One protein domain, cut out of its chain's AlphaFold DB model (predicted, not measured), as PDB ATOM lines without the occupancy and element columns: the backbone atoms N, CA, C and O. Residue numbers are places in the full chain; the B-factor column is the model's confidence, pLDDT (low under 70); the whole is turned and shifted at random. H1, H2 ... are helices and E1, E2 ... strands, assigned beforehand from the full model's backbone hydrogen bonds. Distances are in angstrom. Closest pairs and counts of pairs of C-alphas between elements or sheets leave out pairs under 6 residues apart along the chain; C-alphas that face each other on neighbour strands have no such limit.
ATOM      1  N   LYS A   2      83.999 120.398 166.276       91.81
ATOM      2  CA  LYS A   2      85.293 120.399 165.573       91.81
ATOM      3  C   LYS A   2      86.463 119.853 166.406       91.81
ATOM      4  O   LYS A   2      87.078 118.883 165.990       91.81
ATOM      5  N   ASP A   3      86.694 120.376 167.612       94.44
ATOM      6  CA  ASP A   3      87.780 119.890 168.487       94.44
ATOM      7  C   ASP A   3      87.665 118.394 168.811       94.44
ATOM      8  O   ASP A   3      88.663 117.692 168.949       94.44
ATOM      9  N   SER A   4      86.438 117.878 168.920       95.94
ATOM     10  CA  SER A   4      86.190 116.451 169.133       95.94
ATOM     11  C   SER A   4      86.575 115.626 167.903       95.94
ATOM     12  O   SER A   4      87.170 114.568 168.069       95.94
ATOM     13  N   LEU A   5      86.296 116.119 166.690       97.00
ATOM     14  CA  LEU A   5      86.714 115.473 165.438       97.00
ATOM     15  C   LEU A   5      88.237 115.489 165.281       97.00
ATOM     16  O   LEU A   5      88.822 114.464 164.952       97.00
ATOM     17  N   VAL A   6      88.887 116.614 165.596       97.06
ATOM     18  CA  VAL A   6      90.356 116.719 165.594       97.06
ATOM     19  C   VAL A   6      90.972 115.720 166.570       97.06
ATOM     20  O   VAL A   6      91.929 115.039 166.223       97.06
ATOM     21  N   ASN A   7      90.410 115.585 167.775       96.94
ATOM     22  CA  ASN A   7      90.893 114.601 168.743       96.94
ATOM     23  C   ASN A   7      90.675 113.156 168.273       96.94
ATOM     24  O   ASN A   7      91.551 112.331 168.493       96.94
ATOM     25  N   LEU A   8      89.557 112.850 167.608       96.81
ATOM     26  CA  LEU A   8      89.335 111.526 167.016       96.81
ATOM     27  C   LEU A   8      90.385 111.213 165.943       96.81
ATOM     28  O   LEU A   8      91.044 110.182 166.027       96.81
ATOM     29  N   LEU A   9      90.611 112.126 164.995       96.44
ATOM     30  CA  LEU A   9      91.657 111.964 163.977       96.44
ATOM     31  C   LEU A   9      93.061 111.883 164.589       96.44
ATOM     32  O   LEU A   9      93.934 111.202 164.065       96.44
ATOM     33  N   PHE A  10      93.292 112.547 165.720       96.12
ATOM     34  CA  PHE A  10      94.562 112.437 166.424       96.12
ATOM     35  C   PHE A  10      94.774 111.047 167.039       96.12
ATOM     36  O   PHE A  10      95.899 110.553 167.043       96.12
ATOM     37  N   GLU A  11      93.718 110.397 167.536       95.44
ATOM     38  CA  GLU A  11      93.806 108.998 167.971       95.44
ATOM     39  C   GLU A  11      94.032 108.043 166.788       95.44
ATOM     40  O   GLU A  11      94.811 107.099 166.930       95.44
ATOM     41  N   GLU A  12      93.448 108.325 165.617       94.31
ATOM     42  CA  GLU A  12      93.743 107.581 164.380       94.31
ATOM     43  C   GLU A  12      95.230 107.669 164.020       94.31
ATOM     44  O   GLU A  12      95.906 106.652 163.882       94.31
ATOM     45  N   PHE A  13      95.782 108.882 163.993       93.38
ATOM     46  CA  PHE A  13      97.200 109.110 163.710       93.38
ATOM     47  C   PHE A  13      98.137 108.362 164.681       93.38
ATOM     48  O   PHE A  13      99.163 107.806 164.282       93.38
ATOM     49  N   LYS A  14      97.806 108.319 165.980       92.50
ATOM     50  CA  LYS A  14      98.593 107.549 166.964       92.50
ATOM     51  C   LYS A  14      98.536 106.050 166.689       92.50
ATOM     52  O   LYS A  14      99.552 105.369 166.842       92.50
ATOM     53  N   GLN A  15      97.355 105.548 166.337       92.06
ATOM     54  CA  GLN A  15      97.146 104.150 165.983       92.06
ATOM     55  C   GLN A  15      97.989 103.779 164.753       92.06
ATOM     56  O   GLN A  15      98.697 102.775 164.798       92.06
ATOM     57  N   GLU A  16      98.000 104.623 163.718       89.75
ATOM     58  CA  GLU A  16      98.839 104.456 162.522       89.75
ATOM     59  C   GLU A  16     100.331 104.385 162.871       89.75
ATOM     60  O   GLU A  16     101.005 103.432 162.481       89.75
ATOM     61  N   CYS A  17     100.836 105.326 163.679       89.19
ATOM     62  CA  CYS A  17     102.239 105.324 164.112       89.19
ATOM     63  C   CYS A  17     102.611 104.032 164.859       89.19
ATOM     64  O   CYS A  17     103.660 103.436 164.612       89.19
ATOM     65  N   LEU A  18     101.752 103.591 165.785       89.69
ATOM     66  CA  LEU A  18     101.979 102.365 166.546       89.69
ATOM     67  C   LEU A  18     101.981 101.133 165.635       89.69
ATOM     68  O   LEU A  18     102.797 100.230 165.821       89.69
ATOM     69  N   PHE A  19     101.060 101.071 164.676       90.38
ATOM     70  CA  PHE A  19     100.962  99.943 163.760       90.38
ATOM     71  C   PHE A  19     102.152  99.874 162.813       90.38
ATOM     72  O   PHE A  19     102.692  98.785 162.646       90.38
ATOM     73  N   GLU A  20     102.633 101.008 162.304       87.25
ATOM     74  CA  GLU A  20     103.858 101.060 161.501       87.25
ATOM     75  C   GLU A  20     105.060 100.493 162.282       87.25
ATOM     76  O   GLU A  20     105.794  99.633 161.788       87.25
ATOM     77  N   GLU A  21     105.236 100.897 163.546       88.62
ATOM     78  CA  GLU A  21     106.318 100.383 164.398       88.62
ATOM     79  C   GLU A  21     106.211  98.875 164.685       88.62
ATOM     80  O   GLU A  21     107.229  98.194 164.865       88.62
ATOM     81  N   LEU A  22     104.991  98.351 164.799       90.12
ATOM     82  CA  LEU A  22     104.736  96.934 165.061       90.12
ATOM     83  C   LEU A  22     104.899  96.084 163.801       90.12
ATOM     84  O   LEU A  22     105.495  95.005 163.874       90.12
ATOM     85  N   GLU A  23     104.466  96.589 162.649       89.25
ATOM     86  CA  GLU A  23     104.634  95.938 161.353       89.25
ATOM     87  C   GLU A  23     106.121  95.787 161.007       89.25
ATOM     88  O   GLU A  23     106.563  94.698 160.635       89.25
ATOM     89  N   GLN A  24     106.937  96.815 161.277       90.06
ATOM     90  CA  GLN A  24     108.403  96.743 161.158       90.06
ATOM     91  C   GLN A  24     109.034  95.644 162.037       90.06
ATOM     92  O   GLN A  24     110.145  95.183 161.764       90.06
ATOM     93  N   LYS A  25     108.336  95.202 163.090       92.81
ATOM     94  CA  LYS A  25     108.743  94.104 163.986       92.81
ATOM     95  C   LYS A  25     108.080  92.766 163.635       92.81
ATOM     96  O   LYS A  25     108.270  91.791 164.363       92.81
ATOM     97  N   GLY A  26     107.331  92.702 162.537       92.62
ATOM     98  CA  GLY A  26     106.632  91.507 162.067       92.62
ATOM     99  C   GLY A  26     105.324  91.208 162.802       92.62
ATOM    100  O   GLY A  26     104.857  90.070 162.762       92.62
ATOM    101  N   ILE A  27     104.746  92.192 163.499       91.75
ATOM    102  CA  ILE A  27     103.460  92.063 164.192       91.75
ATOM    103  C   ILE A  27     102.396  92.804 163.384       91.75
ATOM    104  O   ILE A  27     102.391  94.028 163.337       91.75
ATOM    105  N   ASP A  28     101.469  92.055 162.792       86.19
ATOM    106  CA  ASP A  28     100.340  92.610 162.045       86.19
ATOM    107  C   ASP A  28      99.110  92.782 162.955       86.19
ATOM    108  O   ASP A  28      98.554  91.806 163.469       86.19
ATOM    109  N   LEU A  29      98.687  94.036 163.149       82.50
ATOM    110  CA  LEU A  29      97.485  94.408 163.900       82.50
ATOM    111  C   LEU A  29      96.376  95.008 163.024       82.50
ATOM    112  O   LEU A  29      95.374  95.474 163.571       82.50
ATOM    113  N   THR A  30      96.477  94.950 161.691       75.56
ATOM    114  CA  THR A  30      95.456  95.533 160.793       75.56
ATOM    115  C   THR A  30      94.040  95.022 161.060       75.56
ATOM    116  O   THR A  30      93.073  95.744 160.854       75.56
ATOM    117  N   LYS A  31      93.883  93.798 161.579       79.50
ATOM    118  CA  LYS A  31      92.565  93.220 161.914       79.50
ATOM    119  C   LYS A  31      91.914  93.782 163.181       79.50
ATOM    120  O   LYS A  31      90.759  93.456 163.447       79.50
ATOM    121  N   VAL A  32      92.648  94.551 163.981       82.12
ATOM    122  CA  VAL A  32      92.180  95.122 165.256       82.12
ATOM    123  C   VAL A  32      92.012  96.642 165.145       82.12
ATOM    124  O   VAL A  32      91.613  97.281 166.115       82.12
ATOM    125  N   SER A  33      92.286  97.224 163.971       81.38
ATOM    126  CA  SER A  33      92.189  98.664 163.772       81.38
ATOM    127  C   SER A  33      90.751  99.160 163.914       81.38
ATOM    128  O   SER A  33      89.800  98.577 163.381       81.38
ATOM    129  N   VAL A  34      90.587 100.256 164.649       86.69
ATOM    130  CA  VAL A  34      89.332 101.009 164.647       86.69
ATOM    131  C   VAL A  34      89.404 101.992 163.490       86.69
ATOM    132  O   VAL A  34      90.349 102.762 163.428       86.69
ATOM    133  N   GLN A  35      88.412 101.974 162.600       88.62
ATOM    134  CA  GLN A  35      88.316 102.889 161.455       88.62
ATOM    135  C   GLN A  35      87.806 104.262 161.924       88.62
ATOM    136  O   GLN A  35      86.651 104.625 161.677       88.62
ATOM    137  N   ILE A  36      88.611 104.999 162.699       93.19
ATOM    138  CA  ILE A  36      88.174 106.274 163.292       93.19
ATOM    139  C   ILE A  36      87.955 107.320 162.199       93.19
ATOM    140  O   ILE A  36      87.022 108.123 162.304       93.19
ATOM    141  N   TYR A  37      88.755 107.280 161.135       93.25
ATOM    142  CA  TYR A  37      88.592 108.168 159.992       93.25
ATOM    143  C   TYR A  37      87.175 108.096 159.386       93.25
ATOM    144  O   TYR A  37      86.503 109.121 159.246       93.25
ATOM    145  N   ASP A  38      86.664 106.888 159.133       93.00
ATOM    146  CA  ASP A  38      85.312 106.681 158.594       93.00
ATOM    147  C   ASP A  38      84.225 107.217 159.525       93.00
ATOM    148  O   ASP A  38      83.238 107.795 159.067       93.00
ATOM    149  N   ILE A  39      84.422 107.062 160.838       94.19
ATOM    150  CA  ILE A  39      83.513 107.598 161.857       94.19
ATOM    151  C   ILE A  39      83.482 109.127 161.786       94.19
ATOM    152  O   ILE A  39      82.411 109.721 161.893       94.19
ATOM    153  N   VAL A  40      84.629 109.782 161.595       96.12
ATOM    154  CA  VAL A  40      84.697 111.243 161.457       96.12
ATOM    155  C   VAL A  40      83.947 111.712 160.211       96.12
ATOM    156  O   VAL A  40      83.164 112.657 160.307       96.12
ATOM    157  N   LEU A  41      84.112 111.033 159.071       96.00
ATOM    158  CA  LEU A  41      83.369 111.354 157.848       96.00
ATOM    159  C   LEU A  41      81.854 111.171 158.022       96.00
ATOM    160  O   LEU A  41      81.077 112.047 157.633       96.00
ATOM    161  N   ASP A  42      81.438 110.077 158.665       94.50
ATOM    162  CA  ASP A  42      80.035 109.810 158.996       94.50
ATOM    163  C   ASP A  42      79.451 110.895 159.923       94.50
ATOM    164  O   ASP A  42      78.305 111.311 159.745       94.50
ATOM    165  N   LEU A  43      80.228 111.384 160.898       95.44
ATOM    166  CA  LEU A  43      79.813 112.452 161.819       95.44
ATOM    167  C   LEU A  43      79.686 113.821 161.141       95.44
ATOM    168  O   LEU A  43      78.860 114.629 161.569       95.44
ATOM    169  N   ILE A  44      80.501 114.099 160.119       95.31
ATOM    170  CA  ILE A  44      80.392 115.326 159.315       95.31
ATOM    171  C   ILE A  44      79.172 115.258 158.389       95.31
ATOM    172  O   ILE A  44      78.519 116.278 158.176       95.31
ATOM    173  N   GLY A  45      78.826 114.060 157.911       94.75
ATOM    174  CA  GLY A  45      77.626 113.807 157.112       94.75
ATOM    175  C   GLY A  45      77.897 113.287 155.702       94.75
ATOM    176  O   GLY A  45      76.957 113.179 154.916       94.75
ATOM    177  N   PHE A  46      79.145 112.942 155.364       94.88
ATOM    178  CA  PHE A  46      79.456 112.363 154.058       94.88
ATOM    179  C   PHE A  46      78.672 111.054 153.843       94.88
ATOM    180  O   PHE A  46      78.618 110.221 154.756       94.88
ATOM    181  N   PRO A  47      78.115 110.799 152.645       92.75
ATOM    182  CA  PRO A  47      77.489 109.516 152.335       92.75
ATOM    183  C   PRO A  47      78.485 108.370 152.514       92.75
ATOM    184  O   PRO A  47      79.682 108.549 152.287       92.75
ATOM    185  N   LYS A  48      78.015 107.202 152.968       91.94
ATOM    186  CA  LYS A  48      78.885 106.037 153.179       91.94
ATOM    187  C   LYS A  48      79.492 105.567 151.872       91.94
ATOM    188  O   LYS A  48      78.773 105.434 150.887       91.94
ATOM    189  N   ASP A  49      80.781 105.238 151.924       91.00
ATOM    190  CA  ASP A  49      81.418 104.533 150.825       91.00
ATOM    191  C   ASP A  49      80.676 103.213 150.598       91.00
ATOM    192  O   ASP A  49      80.532 102.379 151.504       91.00
ATOM    193  N   ASN A  50      80.144 103.060 149.394       91.00
ATOM    194  CA  ASN A  50      79.375 101.892 149.004       91.00
ATOM    195  C   ASN A  50      80.003 101.165 147.812       91.00
ATOM    196  O   ASN A  50      79.369 100.254 147.279       91.00
ATOM    197  N   THR A  51      81.247 101.495 147.451       89.00
ATOM    198  CA  THR A  51      81.989 100.943 146.302       89.00
ATOM    199  C   THR A  51      82.017  99.417 146.295       89.00
ATOM    200  O   THR A  51      81.844  98.799 145.249       89.00
ATOM    201  N   LYS A  52      82.117  98.790 147.476       88.31
ATOM    202  CA  LYS A  52      82.098  97.324 147.660       88.31
ATOM    203  C   LYS A  52      80.813  96.641 147.181       88.31
ATOM    204  O   LYS A  52      80.815  95.427 146.995       88.31
ATOM    205  N   ASN A  53      79.720  97.384 147.014       90.56
ATOM    206  CA  ASN A  53      78.450  96.848 146.518       90.56
ATOM    207  C   ASN A  53      78.387  96.807 144.984       90.56
ATOM    208  O   ASN A  53      77.453  96.222 144.428       90.56
ATOM    209  N   TYR A  54      79.343  97.439 144.304       89.12
ATOM    210  CA  TYR A  54      79.336  97.631 142.862       89.12
ATOM    211  C   TYR A  54      80.418  96.811 142.175       89.12
ATOM    212  O   TYR A  54      81.512  96.598 142.694       89.12
ATOM    213  N   ASP A  55      80.114  96.395 140.951       87.12
ATOM    214  CA  ASP A  55      81.094  95.787 140.069       87.12
ATOM    215  C   ASP A  55      81.990  96.867 139.447       87.12
ATOM    216  O   ASP A  55      81.694  97.430 138.390       87.12
ATOM    217  N   PHE A  56      83.112  97.150 140.106       80.56
ATOM    218  CA  PHE A  56      84.093  98.133 139.642       80.56
ATOM    219  C   PHE A  56      84.752  97.767 138.302       80.56
ATOM    220  O   PHE A  56      85.279  98.642 137.615       80.56
ATOM    221  N   ASN A  57      84.704  96.501 137.872       83.00
ATOM    222  CA  ASN A  57      85.212  96.132 136.548       83.00
ATOM    223  C   ASN A  57      84.364  96.761 135.436       83.00
ATOM    224  O   ASN A  57      84.914  97.182 134.417       83.00
ATOM    225  N   ALA A  58      83.055  96.907 135.663       81.00
ATOM    226  CA  ALA A  58      82.162  97.589 134.733       81.00
ATOM    227  C   ALA A  58      82.485  99.093 134.607       81.00
ATOM    228  O   ALA A  58      82.393  99.633 133.505       81.00
ATOM    229  N   LEU A  59      82.944  99.758 135.683       73.88
ATOM    230  CA  LEU A  59      83.447 101.148 135.619       73.88
ATOM    231  C   LEU A  59      84.666 101.276 134.703       73.88
ATOM    232  O   LEU A  59      84.821 102.276 134.008       73.88
ATOM    233  N   ASN A  60      85.504 100.242 134.669       78.19
ATOM    234  CA  ASN A  60      86.715 100.194 133.853       78.19
ATOM    235  C   ASN A  60      86.461  99.711 132.410       78.19
ATOM    236  O   ASN A  60      87.409  99.396 131.689       78.19
ATOM    237  N   GLY A  61      85.196  99.638 131.977       78.50
ATOM    238  CA  GLY A  61      84.813  99.259 130.614       78.50
ATOM    239  C   GLY A  61      84.879  97.758 130.320       78.50
ATOM    240  O   GLY A  61      84.821  97.365 129.153       78.50
ATOM    241  N   LEU A  62      85.008  96.915 131.350       85.75
ATOM    242  CA  LEU A  62      84.913  95.462 131.213       85.75
ATOM    243  C   LEU A  62      83.449  95.007 131.227       85.75
ATOM    244  O   LEU A  62      82.554  95.725 131.673       85.75
ATOM    245  N   GLU A  63      83.199  93.794 130.732       87.88
ATOM    246  CA  GLU A  63      81.863  93.201 130.770       87.88
ATOM    247  C   GLU A  63      81.404  93.017 132.221       87.88
ATOM    248  O   GLU A  63      82.128  92.467 133.055       87.88
ATOM    249  N   HIS A  64      80.190  93.486 132.511       87.56
ATOM    250  CA  HIS A  64      79.616  93.407 133.844       87.56
ATOM    251  C   HIS A  64      79.482  91.952 134.315       87.56
ATOM    252  O   HIS A  64      78.905  91.105 133.629       87.56
ATOM    253  N   ASN A  65      79.946  91.683 135.533       86.06
ATOM    254  CA  ASN A  65      79.784  90.413 136.215       86.06
ATOM    255  C   ASN A  65      78.858  90.570 137.437       86.06
ATOM    256  O   ASN A  65      79.299  91.046 138.486       86.06
ATOM    257  N   PRO A  66      77.612  90.062 137.379       85.31
ATOM    258  CA  PRO A  66      76.650  90.149 138.483       85.31
ATOM    259  C   PRO A  66      77.099  89.472 139.785       85.31
ATOM    260  O   PRO A  66      76.488  89.672 140.831       85.31
ATOM    261  N   LYS A  67      78.145  88.634 139.744       87.31
ATOM    262  CA  LYS A  67      78.732  88.023 140.948       87.31
ATOM    263  C   LYS A  67      79.616  88.989 141.738       87.31
ATOM    264  O   LYS A  67      79.926  88.683 142.885       87.31
ATOM    265  N   LEU A  68      80.061  90.083 141.121       84.44
ATOM    266  CA  LEU A  68      80.969  91.058 141.726       84.44
ATOM    267  C   LEU A  68      80.240  92.258 142.339       84.44
ATOM    268  O   LEU A  68      80.820  92.938 143.174       84.44
ATOM    269  N   GLY A  69      78.980  92.496 141.976       87.81
ATOM    270  CA  GLY A  69      78.179  93.591 142.520       87.81
ATOM    271  C   GLY A  69      77.106  94.050 141.542       87.81
ATOM    272  O   GLY A  69      76.877  93.398 140.524       87.81
ATOM    273  N   LYS A  70      76.443  95.170 141.849       90.12
ATOM    274  CA  LYS A  70      75.528  95.843 140.911       90.12
ATOM    275  C   LYS A  70      76.289  96.736 139.926       90.12
ATOM    276  O   LYS A  70      77.427  97.129 140.182       90.12
ATOM    277  N   LEU A  71      75.660  97.053 138.795       88.62
ATOM    278  CA  LEU A  71      76.166  98.077 137.880       88.62
ATOM    279  C   LEU A  71      76.230  99.438 138.597       88.62
ATOM    280  O   LEU A  71      75.336  99.728 139.395       88.62
ATOM    281  N   PRO A  72      77.259 100.258 138.323       85.56
ATOM    282  CA  PRO A  72      77.323 101.645 138.775       85.56
ATOM    283  C   PRO A  72      76.050 102.410 138.421       85.56
ATOM    284  O   PRO A  72      75.565 102.326 137.292       85.56
ATOM    285  N   ASP A  73      75.527 103.142 139.396       88.25
ATOM    286  CA  ASP A  73      74.332 103.974 139.293       88.25
ATOM    287  C   ASP A  73      74.565 105.307 140.022       88.25
ATOM    288  O   ASP A  73      75.639 105.534 140.584       88.25
ATOM    289  N   ASP A  74      73.558 106.180 140.010       88.38
ATOM    290  CA  ASP A  74      73.626 107.509 140.632       88.38
ATOM    291  C   ASP A  74      73.791 107.455 142.167       88.38
ATOM    292  O   ASP A  74      74.166 108.455 142.774       88.38
ATOM    293  N   ASP A  75      73.555 106.297 142.802       88.75
ATOM    294  CA  ASP A  75      73.754 106.108 144.245       88.75
ATOM    295  C   ASP A  75      75.217 105.764 144.599       88.75
ATOM    296  O   ASP A  75      75.544 105.628 145.783       88.75
ATOM    297  N   LEU A  76      76.104 105.566 143.613       88.56
ATOM    298  CA  LEU A  76      77.511 105.231 143.849       88.56
ATOM    299  C   LEU A  76      78.229 106.388 144.560       88.56
ATOM    300  O   LEU A  76      78.346 107.489 144.029       88.56
ATOM    301  N   CYS A  77      78.797 106.103 145.729       89.69
ATOM    302  CA  CYS A  77      79.644 107.021 146.474       89.69
ATOM    303  C   CYS A  77      80.967 106.334 146.823       89.69
ATOM    304  O   CYS A  77      80.997 105.326 147.533       89.69
ATOM    305  N   CYS A  78      82.051 106.899 146.303       89.56
ATOM    306  CA  CYS A  78      83.424 106.563 146.658       89.56
ATOM    307  C   CYS A  78      83.954 107.630 147.620       89.56
ATOM    308  O   CYS A  78      83.540 108.780 147.512       89.56
ATOM    309  N   ARG A  79      84.839 107.283 148.555       92.75
ATOM    310  CA  ARG A  79      85.497 108.252 149.452       92.75
ATOM    311  C   ARG A  79      87.003 108.405 149.190       92.75
ATOM    312  O   ARG A  79      87.661 109.124 149.935       92.75
ATOM    313  N   ASP A  80      87.545 107.792 148.132       91.50
ATOM    314  CA  ASP A  80      88.989 107.748 147.822       91.50
ATOM    315  C   ASP A  80      89.679 109.117 147.897       91.50
ATOM    316  O   ASP A  80      90.694 109.256 148.575       91.50
ATOM    317  N   TRP A  81      89.094 110.166 147.310       93.00
ATOM    318  CA  TRP A  81      89.713 111.500 147.325       93.00
ATOM    319  C   TRP A  81      89.821 112.109 148.733       93.00
ATOM    320  O   TRP A  81      90.695 112.944 148.982       93.00
ATOM    321  N   LEU A  82      88.943 111.713 149.661       95.56
ATOM    322  CA  LEU A  82      89.006 112.137 151.058       95.56
ATOM    323  C   LEU A  82      90.172 111.426 151.759       95.56
ATOM    324  O   LEU A  82      90.932 112.080 152.484       95.56
ATOM    325  N   TYR A  83      90.335 110.117 151.521       92.38
ATOM    326  CA  TYR A  83      91.454 109.337 152.060       92.38
ATOM    327  C   TYR A  83      92.795 109.850 151.534       92.38
ATOM    328  O   TYR A  83      93.704 110.081 152.330       92.38
ATOM    329  N   ASP A  84      92.898 110.111 150.228       93.94
ATOM    330  CA  ASP A  84      94.103 110.670 149.607       93.94
ATOM    331  C   ASP A  84      94.478 112.006 150.254       93.94
ATOM    332  O   ASP A  84      95.620 112.223 150.662       93.94
ATOM    333  N   LYS A  85      93.491 112.894 150.446       95.31
ATOM    334  CA  LYS A  85      93.726 114.193 151.081       95.31
ATOM    335  C   LYS A  85      94.194 114.070 152.530       95.31
ATOM    336  O   LYS A  85      95.019 114.872 152.984       95.31
ATOM    337  N   TYR A  86      93.654 113.105 153.270       94.50
ATOM    338  CA  TYR A  86      94.093 112.821 154.632       94.50
ATOM    339  C   TYR A  86      95.534 112.308 154.643       94.50
ATOM    340  O   TYR A  86      96.370 112.873 155.346       94.50
ATOM    341  N   TYR A  87      95.841 111.315 153.807       92.56
ATOM    342  CA  TYR A  87      97.184 110.761 153.671       92.56
ATOM    343  C   TYR A  87      98.213 111.848 153.329       92.56
ATOM    344  O   TYR A  87      99.223 111.979 154.023       92.56
ATOM    345  N   ASP A  88      97.917 112.699 152.343       93.44
ATOM    346  CA  ASP A  88      98.748 113.851 151.986       93.44
ATOM    347  C   ASP A  88      98.960 114.791 153.180       93.44
ATOM    348  O   ASP A  88     100.074 115.253 153.436       93.44
ATOM    349  N   THR A  89      97.900 115.071 153.943       92.94
ATOM    350  CA  THR A  89      97.985 115.930 155.130       92.94
ATOM    351  C   THR A  89      98.957 115.345 156.149       92.94
ATOM    352  O   THR A  89      99.850 116.060 156.608       92.94
ATOM    353  N   ILE A  90      98.820 114.059 156.471       90.81
ATOM    354  CA  ILE A  90      99.659 113.379 157.461       90.81
ATOM    355  C   ILE A  90     101.120 113.297 157.005       90.81
ATOM    356  O   ILE A  90     102.020 113.603 157.787       90.81
ATOM    357  N   GLN A  91     101.372 112.971 155.736       87.69
ATOM    358  CA  GLN A  91     102.730 112.876 155.182       87.69
ATOM    359  C   GLN A  91     103.484 114.214 155.198       87.69
ATOM    360  O   GLN A  91     104.712 114.233 155.266       87.69
ATOM    361  N   THR A  92     102.777 115.348 155.168       88.00
ATOM    362  CA  THR A  92     103.410 116.680 155.243       88.00
ATOM    363  C   THR A  92     103.812 117.106 156.657       88.00
ATOM    364  O   THR A  92     104.392 118.181 156.830       88.00
ATOM    365  N   ILE A  93     103.497 116.312 157.684       88.69
ATOM    366  CA  ILE A  93     103.837 116.637 159.070       88.69
ATOM    367  C   ILE A  93     105.323 116.348 159.303       88.69
ATOM    368  O   ILE A  93     105.756 115.201 159.392       88.69
ATOM    369  N   GLU A  94     106.115 117.410 159.439       83.56
ATOM    370  CA  GLU A  94     107.540 117.294 159.738       83.56
ATOM    371  C   GLU A  94     107.775 116.723 161.145       83.56
ATOM    372  O   GLU A  94     107.235 117.215 162.142       83.56
ATOM    373  N   LYS A  95     108.648 115.713 161.242       84.12
ATOM    374  CA  LYS A  95     109.131 115.206 162.531       84.12
ATOM    375  C   LYS A  95     110.136 116.195 163.119       84.12
ATOM    376  O   LYS A  95     111.112 116.572 162.469       84.12
ATOM    377  N   LYS A  96     109.931 116.602 164.374       86.06
ATOM    378  CA  LYS A  96     110.904 117.425 165.106       86.06
ATOM    379  C   LYS A  96     112.045 116.550 165.610       86.06
ATOM    380  O   LYS A  96     111.880 115.354 165.824       86.06
ATOM    381  N   GLN A  97     113.204 117.152 165.852       87.00
ATOM    382  CA  GLN A  97     114.373 116.445 166.372       87.00
ATOM    383  C   GLN A  97     114.766 116.994 167.747       87.00
ATOM    384  O   GLN A  97     114.716 118.204 167.982       87.00
ATOM    385  N   LYS A  98     115.156 116.114 168.672       87.06
ATOM    386  CA  LYS A  98     115.735 116.490 169.970       87.06
ATOM    387  C   LYS A  98     116.972 115.650 170.279       87.06
ATOM    388  O   LYS A  98     117.123 114.539 169.775       87.06
ATOM    389  N   ILE A  99     117.854 116.191 171.116       87.75
ATOM    390  CA  ILE A  99     119.031 115.478 171.620       87.75
ATOM    391  C   ILE A  99     118.665 114.828 172.951       87.75
ATOM    392  O   ILE A  99     118.218 115.509 173.874       87.75
ATOM    393  N   GLU A 100     118.889 113.524 173.055       89.38
ATOM    394  CA  GLU A 100     118.759 112.768 174.297       89.38
ATOM    395  C   GLU A 100     120.134 112.316 174.795       89.38
ATOM    396  O   GLU A 100     120.999 111.890 174.021       89.38
ATOM    397  N   VAL A 101     120.344 112.428 176.108       86.69
ATOM    398  CA  VAL A 101     121.559 111.944 176.769       86.69
ATOM    399  C   VAL A 101     121.340 110.487 177.152       86.69
ATOM    400  O   VAL A 101     120.413 110.163 177.888       86.69
ATOM    401  N   THR A 102     122.213 109.616 176.661       86.75
ATOM    402  CA  THR A 102     122.204 108.177 176.931       86.75
ATOM    403  C   THR A 102     123.483 107.763 177.657       86.75
ATOM    404  O   THR A 102     124.466 108.504 177.699       86.75
ATOM    405  N   ASP A 103     123.498 106.542 178.184       85.06
ATOM    406  CA  ASP A 103     124.682 105.882 178.751       85.06
ATOM    407  C   ASP A 103     125.850 105.755 177.750       85.06
ATOM    408  O   ASP A 103     127.007 105.648 178.153       85.06
ATOM    409  N   LYS A 104     125.556 105.815 176.444       88.38
ATOM    410  CA  LYS A 104     126.524 105.735 175.335       88.38
ATOM    411  C   LYS A 104     126.860 107.090 174.698       88.38
ATOM    412  O   LYS A 104     127.556 107.121 173.685       88.38
ATOM    413  N   GLY A 105     126.387 108.200 175.270       89.12
ATOM    414  CA  GLY A 105     126.619 109.557 174.766       89.12
ATOM    415  C   GLY A 105     125.346 110.256 174.284       89.12
ATOM    416  O   GLY A 105     124.250 109.973 174.762       89.12
ATOM    417  N   LEU A 106     125.488 111.203 173.353       89.69
ATOM    418  CA  LEU A 106     124.370 111.979 172.809       89.69
ATOM    419  C   LEU A 106     123.750 111.266 171.606       89.69
ATOM    420  O   LEU A 106     124.468 110.857 170.692       89.69
ATOM    421  N   LYS A 107     122.420 111.159 171.583       90.00
ATOM    422  CA  LYS A 107     121.665 110.596 170.460       90.00
ATOM    423  C   LYS A 107     120.648 111.617 169.954       90.00
ATOM    424  O   LYS A 107     119.894 112.178 170.742       90.00
ATOM    425  N   MET A 108     120.618 111.838 168.641       86.56
ATOM    426  CA  MET A 108     119.528 112.571 167.995       86.56
ATOM    427  C   MET A 108     118.331 111.630 167.854       86.56
ATOM    428  O   MET A 108     118.493 110.498 167.388       86.56
ATOM    429  N   ILE A 109     117.149 112.081 168.254       86.44
ATOM    430  CA  ILE A 109     115.904 111.332 168.083       86.44
ATOM    431  C   ILE A 109     114.836 112.214 167.446       86.44
ATOM    432  O   ILE A 109     114.715 113.399 167.767       86.44
ATOM    433  N   GLU A 110     114.079 111.614 166.536       86.44
ATOM    434  CA  GLU A 110     112.943 112.248 165.878       86.44
ATOM    435  C   GLU A 110     111.669 111.976 166.675       86.44
ATOM    436  O   GLU A 110     111.510 110.901 167.254       86.44
ATOM    437  N   TYR A 111     110.773 112.954 166.730       84.19
ATOM    438  CA  TYR A 111     109.497 112.824 167.412       84.19
ATOM    439  C   TYR A 111     108.396 113.620 166.716       84.19
ATOM    440  O   TYR A 111     108.624 114.637 166.059       84.19
ATOM    441  N   ASN A 112     107.182 113.128 166.915       86.06
ATOM    442  CA  ASN A 112     105.942 113.734 166.471       86.06
ATOM    443  C   ASN A 112     105.531 114.843 167.450       86.06
ATOM    444  O   ASN A 112     105.371 114.592 168.645       86.06
ATOM    445  N   ASP A 113     105.382 116.070 166.954       90.38
ATOM    446  CA  ASP A 113     104.966 117.215 167.763       90.38
ATOM    447  C   ASP A 113     103.440 117.308 167.820       90.38
ATOM    448  O   ASP A 113     102.787 117.581 166.815       90.38
ATOM    449  N   GLU A 114     102.868 117.064 168.998       91.88
ATOM    450  CA  GLU A 114     101.415 116.979 169.179       91.88
ATOM    451  C   GLU A 114     100.683 118.261 168.760       91.88
ATOM    452  O   GLU A 114      99.643 118.182 168.104       91.88
ATOM    453  N   GLU A 115     101.215 119.435 169.109       92.38
ATOM    454  CA  GLU A 115     100.597 120.716 168.751       92.38
ATOM    455  C   GLU A 115     100.586 120.924 167.233       92.38
ATOM    456  O   GLU A 115      99.552 121.292 166.670       92.38
ATOM    457  N   LEU A 116     101.701 120.629 166.554       93.50
ATOM    458  CA  LEU A 116     101.783 120.682 165.095       93.50
ATOM    459  C   LEU A 116     100.797 119.715 164.431       93.50
ATOM    460  O   LEU A 116     100.101 120.110 163.494       93.50
ATOM    461  N   ILE A 117     100.702 118.478 164.924       94.31
ATOM    462  CA  ILE A 117      99.782 117.469 164.379       94.31
ATOM    463  C   ILE A 117      98.338 117.930 164.525       94.31
ATOM    464  O   ILE A 117      97.596 117.958 163.546       94.31
ATOM    465  N   LYS A 118      97.939 118.347 165.729       95.50
ATOM    466  CA  LYS A 118      96.581 118.840 165.981       95.50
ATOM    467  C   LYS A 118      96.251 120.070 165.143       95.50
ATOM    468  O   LYS A 118      95.124 120.181 164.674       95.50
ATOM    469  N   SER A 119      97.221 120.955 164.917       95.25
ATOM    470  CA  SER A 119      97.065 122.104 164.021       95.25
ATOM    471  C   SER A 119      96.778 121.665 162.577       95.25
ATOM    472  O   SER A 119      95.791 122.089 161.983       95.25
ATOM    473  N   LYS A 120      97.560 120.718 162.040       95.88
ATOM    474  CA  LYS A 120      97.354 120.172 160.686       95.88
ATOM    475  C   LYS A 120      96.029 119.425 160.538       95.88
ATOM    476  O   LYS A 120      95.329 119.603 159.546       95.88
ATOM    477  N   LEU A 121      95.655 118.638 161.543       96.44
ATOM    478  CA  LEU A 121      94.359 117.963 161.589       96.44
ATOM    479  C   LEU A 121      93.199 118.960 161.689       96.44
ATOM    480  O   LEU A 121      92.155 118.745 161.082       96.44
ATOM    481  N   ASN A 122      93.369 120.061 162.420       96.88
ATOM    482  CA  ASN A 122      92.378 121.129 162.488       96.88
ATOM    483  C   ASN A 122      92.131 121.767 161.113       96.88
ATOM    484  O   ASN A 122      90.970 121.936 160.739       96.88
ATOM    485  N   ASP A 123      93.197 122.064 160.365       96.44
ATOM    486  CA  ASP A 123      93.098 122.595 158.999       96.44
ATOM    487  C   ASP A 123      92.422 121.589 158.053       96.44
ATOM    488  O   ASP A 123      91.606 121.958 157.207       96.44
ATOM    489  N   PHE A 124      92.714 120.299 158.222       97.19
ATOM    490  CA  PHE A 124      92.066 119.236 157.457       97.19
ATOM    491  C   PHE A 124      90.571 119.106 157.774       97.19
ATOM    492  O   PHE A 124      89.765 118.954 156.860       97.19
ATOM    493  N   VAL A 125      90.162 119.230 159.040       97.12
ATOM    494  CA  VAL A 125      88.735 119.233 159.404       97.12
ATOM    495  C   VAL A 125      88.014 120.456 158.829       97.12
ATOM    496  O   VAL A 125      86.874 120.328 158.384       97.12
ATOM    497  N   ASP A 126      88.656 121.629 158.790       97.12
ATOM    498  CA  ASP A 126      88.095 122.789 158.079       97.12
ATOM    499  C   ASP A 126      87.898 122.487 156.593       97.12
ATOM    500  O   ASP A 126      86.837 122.777 156.038       97.12
ATOM    501  N   TRP A 127      88.891 121.855 155.963       97.31
ATOM    502  CA  TRP A 127      88.786 121.421 154.576       97.31
ATOM    503  C   TRP A 127      87.635 120.426 154.369       97.31
ATOM    504  O   TRP A 127      86.864 120.608 153.434       97.31
ATOM    505  N   LEU A 128      87.441 119.450 155.263       96.88
ATOM    506  CA  LEU A 128      86.325 118.500 155.180       96.88
ATOM    507  C   LEU A 128      84.956 119.189 155.233       96.88
ATOM    508  O   LEU A 128      84.062 118.829 154.471       96.88
ATOM    509  N   TYR A 129      84.773 120.181 156.110       96.75
ATOM    510  CA  TYR A 129      83.512 120.929 156.169       96.75
ATOM    511  C   TYR A 129      83.260 121.752 154.901       96.75
ATOM    512  O   TYR A 129      82.117 121.846 154.444       96.75
ATOM    513  N   LEU A 130      84.311 122.343 154.329       96.19
ATOM    514  CA  LEU A 130      84.220 123.054 153.054       96.19
ATOM    515  C   LEU A 130      83.885 122.095 151.910       96.19
ATOM    516  O   LEU A 130      83.001 122.396 151.115       96.19
ATOM    517  N   GLU A 131      84.547 120.941 151.860       95.31
ATOM    518  CA  GLU A 131      84.339 119.926 150.830       95.31
ATOM    519  C   GLU A 131      82.918 119.365 150.881       95.31
ATOM    520  O   GLU A 131      82.234 119.330 149.865       95.31
ATOM    521  N   TYR A 132      82.426 119.029 152.077       93.94
ATOM    522  CA  TYR A 132      81.045 118.583 152.268       93.94
ATOM    523  C   TYR A 132      80.021 119.625 151.802       93.94
ATOM    524  O   TYR A 132      78.981 119.271 151.266       93.94
ATOM    525  N   SER A 133      80.320 120.917 151.967       92.94
ATOM    526  CA  SER A 133      79.427 121.998 151.522       92.94
ATOM    527  C   SER A 133      79.340 122.129 149.995       92.94
ATOM    528  O   SER A 133      78.475 122.854 149.505       92.94
ATOM    529  N   ASN A 134      80.238 121.471 149.253       87.19
ATOM    530  CA  ASN A 134      80.260 121.453 147.790       87.19
ATOM    531  C   ASN A 134      79.581 120.207 147.186       87.19
ATOM    532  O   ASN A 134      79.485 120.132 145.959       87.19
TER     533      ASN A 134
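What this domain is: This is residues 2 to 134 of the 135 residues of an uncharacterized protein of Polaribacter haliotis (UniProt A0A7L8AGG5). Four helices make a loose cluster: the first part of H1 crosses H5, H2 folds back beside residues 5 to 12 of H1, and H4 runs beside part of H5. The hairpin of E1 and E2 lies at one end of the long axis, with residues 101 to 106 sticking out, and the small H3 lies among loops at the other end. The printed part has 133 residues with five named helices and two named strands, in the order H1 H2 H3 H4 E1 E2 H5; the sheet E1 - E2 is antiparallel and the class is mostly helix. It is loose, with a radius of gyration of the C-alphas of 19.5 A, and elongated, spanning 65 by 37 by 24 A.

Where its parts are: H1, residues 2 to 23, is 31.5 A long and begins at C-alpha 2 (85.293, 120.399, 165.573). H2 is residues 36 to 44, H3 residues 56 to 59, and H4 residues 80 to 91, 16.4 A. E1, residues 96 to 102, is 18.8 A long and E2, residues 105 to 111, 18.9 A. H5, residues 114 to 132, 26.5 A, ends at C-alpha 132 (81.045, 118.583, 152.268).

How they stand to each other: H1 and H2 form a helical hairpin and touch, closest at the C-alphas of Glu 12 and Ile 36, 5.8 A, at a shallow tilt of 18 degrees, opposite ways. Residues 2 to 10 of H1 touch H5, closest at the C-alphas of Val 6 and Asn 122, 5.8 A, at a steep tilt of 62 degrees. H4 touches H5 with residues 86 to 90 alone, closest at the C-alphas of Thr 89 and Lys 120, 7.0 A, at a shallow tilt of 21 degrees, opposite ways. H3 touches no helix. In the hairpin E1 and E2, N 98 and O 109 are within hydrogen-bond range at 2.9 A. Every O i to N i+4 pair is within range in H1, H2, H4 and H5; H3 is too short for one.

The domain as a whole: The C-alphas of Glu 63 and Asp 103 are the two farthest apart, 65.5 A. The printed part has no cut, and the links H1 to H2, H2 to H3 and H3 to H4 are long. No printed residue is under 70 in pLDDT.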